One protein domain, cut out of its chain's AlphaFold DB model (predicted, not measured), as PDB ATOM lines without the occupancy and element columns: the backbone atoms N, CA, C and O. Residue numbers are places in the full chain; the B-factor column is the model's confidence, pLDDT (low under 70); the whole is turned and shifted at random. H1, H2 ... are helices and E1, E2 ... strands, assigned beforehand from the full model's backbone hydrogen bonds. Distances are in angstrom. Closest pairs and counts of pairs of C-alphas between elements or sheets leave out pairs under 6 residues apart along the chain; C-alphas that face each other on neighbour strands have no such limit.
ATOM      1  N   LEU A   2     203.010 271.228 172.279       61.06
ATOM      2  CA  LEU A   2     202.654 271.899 173.545       61.06
ATOM      3  C   LEU A   2     203.648 272.950 174.065       61.06
ATOM      4  O   LEU A   2     203.210 273.969 174.580       61.06
ATOM      5  N   LEU A   3     204.959 272.754 173.890       62.72
ATOM      6  CA  LEU A   3     205.959 273.782 174.218       62.72
ATOM      7  C   LEU A   3     205.855 275.011 173.302       62.72
ATOM      8  O   LEU A   3     206.008 276.129 173.772       62.72
ATOM      9  N   LYS A   4     205.524 274.819 172.016       65.12
ATOM     10  CA  LYS A   4     205.244 275.916 171.075       65.12
ATOM     11  C   LYS A   4     203.943 276.628 171.439       65.12
ATOM     12  O   LYS A   4     203.910 277.846 171.384       65.12
ATOM     13  N   VAL A   5     202.917 275.879 171.860       66.56
ATOM     14  CA  VAL A   5     201.655 276.433 172.378       66.56
ATOM     15  C   VAL A   5     201.920 277.245 173.638       66.56
ATOM     16  O   VAL A   5     201.486 278.380 173.694       66.56
ATOM     17  N   GLY A   6     202.670 276.709 174.602       66.19
ATOM     18  CA  GLY A   6     203.070 277.424 175.813       66.19
ATOM     19  C   GLY A   6     203.854 278.694 175.494       66.19
ATOM     20  O   GLY A   6     203.446 279.767 175.905       66.19
ATOM     21  N   ALA A   7     204.904 278.604 174.673       65.00
ATOM     22  CA  ALA A   7     205.723 279.754 174.287       65.00
ATOM     23  C   ALA A   7     204.951 280.813 173.479       65.00
ATOM     24  O   ALA A   7     205.183 282.005 173.633       65.00
ATOM     25  N   ALA A   8     204.038 280.406 172.601       64.94
ATOM     26  CA  ALA A   8     203.155 281.326 171.889       64.94
ATOM     27  C   ALA A   8     202.094 281.938 172.810       64.94
ATOM     28  O   ALA A   8     201.789 283.115 172.670       64.94
ATOM     29  N   LEU A   9     201.579 281.186 173.786       67.69
ATOM     30  CA  LEU A   9     200.653 281.725 174.778       67.69
ATOM     31  C   LEU A   9     201.351 282.722 175.706       67.69
ATOM     32  O   LEU A   9     200.779 283.756 176.004       67.69
ATOM     33  N   VAL A  10     202.586 282.432 176.118       66.69
ATOM     34  CA  VAL A  10     203.440 283.352 176.881       66.69
ATOM     35  C   VAL A  10     203.687 284.620 176.066       66.69
ATOM     36  O   VAL A  10     203.350 285.698 176.530       66.69
ATOM     37  N   ARG A  11     204.092 284.503 174.792       66.25
ATOM     38  CA  ARG A  11     204.214 285.661 173.886       66.25
ATOM     39  C   ARG A  11     202.905 286.447 173.740       66.25
ATOM     40  O   ARG A  11     202.921 287.666 173.806       66.25
ATOM     41  N   ALA A  12     201.763 285.779 173.593       62.34
ATOM     42  CA  ALA A  12     200.455 286.432 173.514       62.34
ATOM     43  C   ALA A  12     200.037 287.131 174.822       62.34
ATOM     44  O   ALA A  12     199.227 288.062 174.805       62.34
ATOM     45  N   VAL A  13     200.558 286.671 175.959       61.78
ATOM     46  CA  VAL A  13     200.347 287.305 177.260       61.78
ATOM     47  C   VAL A  13     201.289 288.504 177.426       61.78
ATOM     48  O   VAL A  13     200.795 289.560 177.820       61.78
ATOM     49  N   ASP A  14     202.556 288.377 177.022       57.41
ATOM     50  CA  ASP A  14     203.623 289.375 177.198       57.41
ATOM     51  C   ASP A  14     203.590 290.536 176.189       57.41
ATOM     52  O   ASP A  14     204.072 291.624 176.502       57.41
ATOM     53  N   ARG A 125     183.987 261.487 175.491       65.44
ATOM     54  CA  ARG A 125     184.312 262.664 176.298       65.44
ATOM     55  C   ARG A 125     185.059 263.679 175.423       65.44
ATOM     56  O   ARG A 125     185.830 263.254 174.562       65.44
ATOM     57  N   PRO A 126     184.841 264.990 175.618       66.62
ATOM     58  CA  PRO A 126     185.652 266.003 174.958       66.62
ATOM     59  C   PRO A 126     187.116 265.817 175.357       66.62
ATOM     60  O   PRO A 126     187.422 265.520 176.515       66.62
ATOM     61  N   SER A 127     188.009 265.960 174.388       75.06
ATOM     62  CA  SER A 127     189.443 265.916 174.624       75.06
ATOM     63  C   SER A 127     189.884 267.210 175.307       75.06
ATOM     64  O   SER A 127     189.458 268.307 174.941       75.06
ATOM     65  N   VAL A 128     190.704 267.072 176.349       74.88
ATOM     66  CA  VAL A 128     191.203 268.192 177.152       74.88
ATOM     67  C   VAL A 128     192.719 268.158 177.128       74.88
ATOM     68  O   VAL A 128     193.319 267.138 177.463       74.88
ATOM     69  N   ILE A 129     193.326 269.276 176.745       77.56
ATOM     70  CA  ILE A 129     194.773 269.463 176.707       77.56
ATOM     71  C   ILE A 129     195.161 270.346 177.886       77.56
ATOM     72  O   ILE A 129     194.594 271.421 178.065       77.56
ATOM     73  N   LYS A 130     196.125 269.899 178.692       76.56
ATOM     74  CA  LYS A 130     196.710 270.704 179.769       76.56
ATOM     75  C   LYS A 130     197.985 271.367 179.260       76.56
ATOM     76  O   LYS A 130     198.885 270.675 178.793       76.56
ATOM     77  N   VAL A 131     198.057 272.686 179.377       72.44
ATOM     78  CA  VAL A 131     199.236 273.489 179.056       72.44
ATOM     79  C   VAL A 131     199.786 274.036 180.371       72.44
ATOM     80  O   VAL A 131     199.155 274.872 181.014       72.44
ATOM     81  N   SER A 132     200.926 273.502 180.810       64.94
ATOM     82  CA  SER A 132     201.591 273.885 182.065       64.94
ATOM     83  C   SER A 132     202.561 275.056 181.908       64.94
ATOM     84  O   SER A 132     202.846 275.728 182.887       64.94
ATOM     85  N   ALA A 133     203.045 275.325 180.692       63.28
ATOM     86  CA  ALA A 133     203.967 276.427 180.388       63.28
ATOM     87  C   ALA A 133     203.230 277.740 180.096       63.28
ATOM     88  O   ALA A 133     203.615 278.507 179.221       63.28
ATOM     89  N   VAL A 134     202.105 277.941 180.764       58.41
ATOM     90  CA  VAL A 134     201.339 279.162 180.644       58.41
ATOM     91  C   VAL A 134     201.713 279.987 181.860       58.41
ATOM     92  O   VAL A 134     201.426 279.564 182.978       58.41
ATOM     93  N   GLY A 135     202.417 281.100 181.636       58.62
ATOM     94  CA  GLY A 135     202.727 282.074 182.681       58.62
ATOM     95  C   GLY A 135     201.456 282.642 183.314       58.62
ATOM     96  O   GLY A 135     200.355 282.114 183.142       58.62
ATOM     97  N   GLU A 136     201.576 283.734 184.056       56.69
ATOM     98  CA  GLU A 136     200.415 284.384 184.652       56.69
ATOM     99  C   GLU A 136     199.509 284.967 183.552       56.69
ATOM    100  O   GLU A 136     199.629 286.115 183.142       56.69
ATOM    101  N   VAL A 137     198.589 284.151 183.027       60.38
ATOM    102  CA  VAL A 137     197.452 284.649 182.255       60.38
ATOM    103  C   VAL A 137     196.671 285.465 183.255       60.38
ATOM    104  O   VAL A 137     196.058 284.895 184.161       60.38
ATOM    105  N   GLY A 138     196.798 286.784 183.165       60.09
ATOM    106  CA  GLY A 138     196.076 287.709 184.024       60.09
ATOM    107  C   GLY A 138     194.560 287.565 183.861       60.09
ATOM    108  O   GLY A 138     194.015 286.517 183.517       60.09
ATOM    109  N   THR A 139     193.830 288.653 184.038       60.50
ATOM    110  CA  THR A 139     192.365 288.686 183.888       60.50
ATOM    111  C   THR A 139     191.872 288.528 182.441       60.50
ATOM    112  O   THR A 139     190.695 288.772 182.180       60.50
ATOM    113  N   LYS A 140     192.744 288.125 181.502       71.19
ATOM    114  CA  LYS A 140     192.431 288.024 180.073       71.19
ATOM    115  C   LYS A 140     191.235 287.113 179.863       71.19
ATOM    116  O   LYS A 140     191.173 285.983 180.363       71.19
ATOM    117  N   THR A 141     190.260 287.633 179.133       72.56
ATOM    118  CA  THR A 141     189.007 286.924 178.923       72.56
ATOM    119  C   THR A 141     189.234 285.706 178.024       72.56
ATOM    120  O   THR A 141     190.158 285.645 177.212       72.56
ATOM    121  N   TYR A 142     188.371 284.694 178.155       76.06
ATOM    122  CA  TYR A 142     188.406 283.489 177.311       76.06
ATOM    123  C   TYR A 142     188.467 283.818 175.810       76.06
ATOM    124  O   TYR A 142     189.137 283.117 175.049       76.06
ATOM    125  N   VAL A 143     187.776 284.886 175.405       77.69
ATOM    126  CA  VAL A 143     187.708 285.337 174.016       77.69
ATOM    127  C   VAL A 143     189.065 285.861 173.555       77.69
ATOM    128  O   VAL A 143     189.547 285.406 172.527       77.69
ATOM    129  N   GLU A 144     189.729 286.718 174.332       82.88
ATOM    130  CA  GLU A 144     191.061 287.245 173.994       82.88
ATOM    131  C   GLU A 144     192.092 286.133 173.794       82.88
ATOM    132  O   GLU A 144     192.802 286.118 172.791       82.88
ATOM    133  N   LEU A 145     192.133 285.152 174.700       79.81
ATOM    134  CA  LEU A 145     193.032 283.998 174.580       79.81
ATOM    135  C   LEU A 145     192.806 283.220 173.283       79.81
ATOM    136  O   LEU A 145     193.761 282.826 172.615       79.81
ATOM    137  N   LEU A 146     191.544 282.995 172.918       80.12
ATOM    138  CA  LEU A 146     191.214 282.306 171.678       80.12
ATOM    139  C   LEU A 146     191.550 283.114 170.438       80.12
ATOM    140  O   LEU A 146     192.011 282.529 169.457       80.12
ATOM    141  N   THR A 147     191.283 284.416 170.461       84.75
ATOM    142  CA  THR A 147     191.591 285.311 169.350       84.75
ATOM    143  C   THR A 147     193.097 285.336 169.119       84.75
ATOM    144  O   THR A 147     193.541 285.050 168.012       84.75
ATOM    145  N   ARG A 148     193.904 285.490 170.175       82.12
ATOM    146  CA  ARG A 148     195.371 285.452 170.080       82.12
ATOM    147  C   ARG A 148     195.913 284.129 169.535       82.12
ATOM    148  O   ARG A 148     196.809 284.123 168.696       82.12
ATOM    149  N   MET A 149     195.354 282.993 169.958       80.25
ATOM    150  CA  MET A 149     195.738 281.689 169.398       80.25
ATOM    151  C   MET A 149     195.354 281.534 167.918       80.25
ATOM    152  O   MET A 149     195.956 280.720 167.224       80.25
ATOM    153  N   GLN A 150     194.335 282.254 167.444       83.19
ATOM    154  CA  GLN A 150     193.932 282.260 166.035       83.19
ATOM    155  C   GLN A 150     194.753 283.242 165.188       83.19
ATOM    156  O   GLN A 150     194.952 282.978 164.002       83.19
ATOM    157  N   GLU A 151     195.226 284.332 165.795       83.56
ATOM    158  CA  GLU A 151     196.144 285.304 165.192       83.56
ATOM    159  C   GLU A 151     197.534 284.705 164.952       83.56
ATOM    160  O   GLU A 151     198.144 284.978 163.921       83.56
ATOM    161  N   ASP A 152     198.028 283.853 165.860       80.31
ATOM    162  CA  ASP A 152     199.333 283.213 165.683       80.31
ATOM    163  C   ASP A 152     199.272 282.154 164.556       80.31
ATOM    164  O   ASP A 152     198.565 281.144 164.689       80.31
ATOM    165  N   PRO A 153     200.030 282.315 163.452       76.44
ATOM    166  CA  PRO A 153     200.026 281.369 162.337       76.44
ATOM    167  C   PRO A 153     200.459 279.954 162.748       76.44
ATOM    168  O   PRO A 153     199.998 278.979 162.156       76.44
ATOM    169  N   ALA A 154     201.285 279.812 163.788       74.94
ATOM    170  CA  ALA A 154     201.691 278.512 164.315       74.94
ATOM    171  C   ALA A 154     200.579 277.822 165.125       74.94
ATOM    172  O   ALA A 154     200.625 276.603 165.313       74.94
ATOM    173  N   LEU A 155     199.588 278.581 165.609       75.19
ATOM    174  CA  LEU A 155     198.512 278.091 166.473       75.19
ATOM    175  C   LEU A 155     197.114 278.202 165.876       75.19
ATOM    176  O   LEU A 155     196.195 277.618 166.445       75.19
ATOM    177  N   LYS A 156     196.936 278.842 164.718       80.75
ATOM    178  CA  LYS A 156     195.633 279.035 164.066       80.75
ATOM    179  C   LYS A 156     194.814 277.747 163.940       80.75
ATOM    180  O   LYS A 156     193.607 277.734 164.206       80.75
ATOM    181  N   GLY A 157     195.478 276.637 163.608       76.94
ATOM    182  CA  GLY A 157     194.858 275.308 163.563       76.94
ATOM    183  C   GLY A 157     194.398 274.805 164.938       76.94
ATOM    184  O   GLY A 157     193.335 274.203 165.057       76.94
ATOM    185  N   VAL A 158     195.149 275.099 165.999       74.88
ATOM    186  CA  VAL A 158     194.790 274.754 167.383       74.88
ATOM    187  C   VAL A 158     193.665 275.661 167.887       74.88
ATOM    188  O   VAL A 158     192.670 275.153 168.395       74.88
ATOM    189  N   GLY A 159     193.771 276.976 167.676       78.12
ATOM    190  CA  GLY A 159     192.768 277.978 168.053       78.12
ATOM    191  C   GLY A 159     191.379 277.674 167.490       78.12
ATOM    192  O   GLY A 159     190.396 277.686 168.226       78.12
ATOM    193  N   SER A 160     191.304 277.269 166.218       82.00
ATOM    194  CA  SER A 160     190.046 276.914 165.531       82.00
ATOM    195  C   SER A 160     189.348 275.668 166.104       82.00
ATOM    196  O   SER A 160     188.129 275.474 165.959       82.00
ATOM    197  N   ASN A 161     190.127 274.804 166.756       83.38
ATOM    198  CA  ASN A 161     189.674 273.539 167.318       83.38
ATOM    199  C   ASN A 161     189.300 273.636 168.801       83.38
ATOM    200  O   ASN A 161     188.726 272.687 169.336       83.38
ATOM    201  N   ILE A 162     189.568 274.757 169.475       84.12
ATOM    202  CA  ILE A 162     189.244 274.925 170.894       84.12
ATOM    203  C   ILE A 162     187.790 275.386 171.056       84.12
ATOM    204  O   ILE A 162     187.320 276.312 170.408       84.12
ATOM    205  N   VAL A 163     187.068 274.721 171.957       84.75
ATOM    206  CA  VAL A 163     185.670 275.008 172.324       84.75
ATOM    207  C   VAL A 163     185.578 275.784 173.626       84.75
ATOM    208  O   VAL A 163     184.596 276.470 173.865       84.75
ATOM    209  N   ARG A 164     186.552 275.619 174.521       82.88
ATOM    210  CA  ARG A 164     186.559 276.276 175.829       82.88
ATOM    211  C   ARG A 164     187.965 276.271 176.401       82.88
ATOM    212  O   ARG A 164     188.685 275.296 176.207       82.88
ATOM    213  N   THR A 165     188.323 277.292 177.166       83.50
ATOM    214  CA  THR A 165     189.506 277.257 178.032       83.50
ATOM    215  C   THR A 165     189.082 277.410 179.491       83.50
ATOM    216  O   THR A 165     187.997 277.919 179.789       83.50
ATOM    217  N   ARG A 166     189.879 276.881 180.418       83.75
ATOM    218  CA  ARG A 166     189.688 277.068 181.863       83.75
ATOM    219  C   ARG A 166     191.025 276.983 182.584       83.75
ATOM    220  O   ARG A 166     191.895 276.232 182.150       83.75
ATOM    221  N   ARG A 167     191.163 277.678 183.708       82.56
ATOM    222  CA  ARG A 167     192.340 277.562 184.575       82.56
ATOM    223  C   ARG A 167     192.175 276.375 185.522       82.56
ATOM    224  O   ARG A 167     191.082 276.120 186.030       82.56
ATOM    225  N   ALA A 168     193.238 275.611 185.697       82.62
ATOM    226  CA  ALA A 168     193.335 274.576 186.707       82.62
ATOM    227  C   ALA A 168     193.816 275.184 188.037       82.62
ATOM    228  O   ALA A 168     194.378 276.279 188.056       82.62
ATOM    229  N   GLY A 169     193.583 274.482 189.150       77.69
ATOM    230  CA  GLY A 169     193.975 274.956 190.487       77.69
ATOM    231  C   GLY A 169     195.488 275.080 190.691       77.69
ATOM    232  O   GLY A 169     195.923 275.744 191.618       77.69
ATOM    233  N   ASP A 170     196.282 274.481 189.802       79.00
ATOM    234  CA  ASP A 170     197.742 274.577 189.746       79.00
ATOM    235  C   ASP A 170     198.236 275.663 188.774       79.00
ATOM    236  O   ASP A 170     199.395 275.664 188.375       79.00
ATOM    237  N   GLY A 171     197.350 276.561 188.332       74.31
ATOM    238  CA  GLY A 171     197.682 277.660 187.423       74.31
ATOM    239  C   GLY A 171     197.752 277.271 185.944       74.31
ATOM    240  O   GLY A 171     197.730 278.163 185.099       74.31
ATOM    241  N   ALA A 172     197.746 275.975 185.611       78.44
ATOM    242  CA  ALA A 172     197.800 275.502 184.230       78.44
ATOM    243  C   ALA A 172     196.531 275.863 183.442       78.44
ATOM    244  O   ALA A 172     195.419 275.883 183.980       78.44
ATOM    245  N   LEU A 173     196.667 276.065 182.129       81.25
ATOM    246  CA  LEU A 173     195.522 276.295 181.251       81.25
ATOM    247  C   LEU A 173     195.043 274.976 180.642       81.25
ATOM    248  O   LEU A 173     195.800 274.231 180.022       81.25
ATOM    249  N   LEU A 174     193.760 274.680 180.811       84.12
ATOM    250  CA  LEU A 174     193.087 273.534 180.213       84.12
ATOM    251  C   LEU A 174     192.310 273.998 178.982       84.12
ATOM    252  O   LEU A 174     191.412 274.834 179.087       84.12
ATOM    253  N   LEU A 175     192.628 273.417 177.831       84.62
ATOM    254  CA  LEU A 175     191.992 273.683 176.547       84.62
ATOM    255  C   LEU A 175     191.082 272.506 176.190       84.62
ATOM    256  O   LEU A 175     191.545 271.377 176.023       84.62
ATOM    257  N   ASN A 176     189.782 272.753 176.076       85.31
ATOM    258  CA  ASN A 176     188.813 271.767 175.612       85.31
ATOM    259  C   ASN A 176     188.716 271.838 174.094       85.31
ATOM    260  O   ASN A 176     188.421 272.898 173.544       85.31
ATOM    261  N   VAL A 177     188.888 270.704 173.429       84.62
ATOM    262  CA  VAL A 177     188.958 270.618 171.972       84.62
ATOM    263  C   VAL A 177     187.664 270.027 171.398       84.62
ATOM    264  O   VAL A 177     186.981 269.222 172.042       84.62
ATOM    265  N   LYS A 178     187.300 270.449 170.179       84.75
ATOM    266  CA  LYS A 178     186.185 269.901 169.400       84.75
ATOM    267  C   LYS A 178     186.359 268.395 169.220       84.75
ATOM    268  O   LYS A 178     187.455 267.870 169.024       84.75
ATOM    269  N   LYS A 179     185.236 267.683 169.258       75.50
ATOM    270  CA  LYS A 179     185.204 266.238 169.046       75.50
ATOM    271  C   LYS A 179     185.627 265.920 167.607       75.50
ATOM    272  O   LYS A 179     184.958 266.356 166.679       75.50
ATOM    273  N   GLY A 180     186.682 265.122 167.450       68.50
ATOM    274  CA  GLY A 180     187.203 264.703 166.142       68.50
ATOM    275  C   GLY A 180     188.430 265.480 165.663       68.50
ATOM    276  O   GLY A 180     189.004 265.095 164.656       68.50
ATOM    277  N   ALA A 181     188.863 266.516 166.386       69.88
ATOM    278  CA  ALA A 181     190.178 267.104 166.160       69.88
ATOM    279  C   ALA A 181     191.260 266.209 166.784       69.88
ATOM    280  O   ALA A 181     191.083 265.703 167.901       69.88
ATOM    281  N   ASP A 182     192.361 266.000 166.063       61.19
ATOM    282  CA  ASP A 182     193.407 265.083 166.500       61.19
ATOM    283  C   ASP A 182     194.259 265.703 167.617       61.19
ATOM    284  O   ASP A 182     195.074 266.603 167.421       61.19
ATOM    285  N   VAL A 183     194.033 265.234 168.842       60.94
ATOM    286  CA  VAL A 183     194.744 265.698 170.043       60.94
ATOM    287  C   VAL A 183     196.100 265.005 170.199       60.94
ATOM    288  O   VAL A 183     196.949 265.464 170.971       60.94
ATOM    289  N   ARG A 184     196.342 263.921 169.447       56.81
ATOM    290  CA  ARG A 184     197.611 263.184 169.481       56.81
ATOM    291  C   ARG A 184     198.762 263.967 168.861       56.81
ATOM    292  O   ARG A 184     199.875 263.834 169.347       56.81
ATOM    293  N   GLU A 185     198.499 264.842 167.894       54.22
ATOM    294  CA  GLU A 185     199.533 265.728 167.332       54.22
ATOM    295  C   GLU A 185     199.893 266.895 168.267       54.22
ATOM    296  O   GLU A 185     200.957 267.512 168.161       54.22
ATOM    297  N   LEU A 186     199.013 267.200 169.223       55.09
ATOM    298  CA  LEU A 186     199.177 268.318 170.150       55.09
ATOM    299  C   LEU A 186     199.874 267.908 171.446       55.09
ATOM    300  O   LEU A 186     200.547 268.730 172.068       55.09
ATOM    301  N   THR A 187     199.779 266.635 171.821       54.00
ATOM    302  CA  THR A 187     200.349 266.094 173.057       54.00
ATOM    303  C   THR A 187     201.652 265.357 172.734       54.00
ATOM    304  O   THR A 187     201.648 264.556 171.803       54.00
ATOM    305  N   PRO A 188     202.778 265.574 173.442       46.66
ATOM    306  CA  PRO A 188     203.925 264.691 173.272       46.66
ATOM    307  C   PRO A 188     203.515 263.253 173.631       46.66
ATOM    308  O   PRO A 188     202.590 263.074 174.439       46.66
ATOM    309  N   PRO A 189     204.182 262.226 173.070       41.97
ATOM    310  CA  PRO A 189     203.992 260.864 173.539       41.97
ATOM    311  C   PRO A 189     204.236 260.861 175.046       41.97
ATOM    312  O   PRO A 189     205.293 261.266 175.529       41.97
ATOM    313  N   LYS A 190     203.205 260.476 175.797       45.19
ATOM    314  CA  LYS A 190     203.301 260.274 177.237       45.19
ATOM    315  C   LYS A 190     204.344 259.177 177.416       45.19
ATOM    316  O   LYS A 190     204.066 258.044 177.031       45.19
TER     317      LYS A 190
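What this domain is: This is residues 2 to 14 and 125 to 190 of the 207 residues of an uncharacterized protein of Anopheles farauti (UniProt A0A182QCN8). A small three-strand sheet, with E3 between E1 and E2, has H2 packed slantwise over E2, while H1 and H3 only graze the sheet and each touch H2. Residues 178 to 190 form a tail with no named element. The 79 printed residues include, in chain order, H1 E1 H2 H3 E2 E3; the sheet order is E1 E3 E2, antiparallel, and the class is mixed. The whole is compact, radius of gyration of the C-alphas 11.5 A, spanning 30 by 28 by 20 A.

Where its parts are: Find C-alpha 2 at (202.654, 271.899, 173.545), where H1, residues 2 to 14, begins its 17.9 A. After the cut come E1, residues 127 to 131, 13.1 A, and H2, residues 142 to 151, 14.5 A. Then read H3, residues 156 to 161, E2, residues 162 to 167, 14.3 A, and E3, residues 173 to 177, ending at C-alpha 177 (188.958, 270.618, 171.972).

How they stand to each other: Look first at E1 and E3: N 129 and O 175 are 2.8 A apart. In the hairpin E2 and E3, N 166 and O 174 are 2.9 A apart. E1, H2 H3 and E2 make a split strand-helix-strand unit, two same-way strands with E3 between them, its crossover right-handed. H2 has a height of 10.2 A over the sheet. H1, with residues 8 to 12 alone, touches H2, closest C-alphas Ala 12 and Arg 148, 6.2 A. H2 and H3, a helical hairpin, touch at C-alphas Gln 150 and Lys 156, their closest, 4.1 A. Every O i to N i+4 pair is within hydrogen-bond range in H1 and H2, and 1 of 2 in H3.

The domain as a whole: Residues 15 to 124 are not printed, and C-alphas 14 and 125 lie 33.0 A apart across the cut. Of the links printed whole, none is long. Mean pLDDT of the printed part is 71.5; residues 2 to 14, 125 to 126, 132 to 139 and 180 to 190 are under 70.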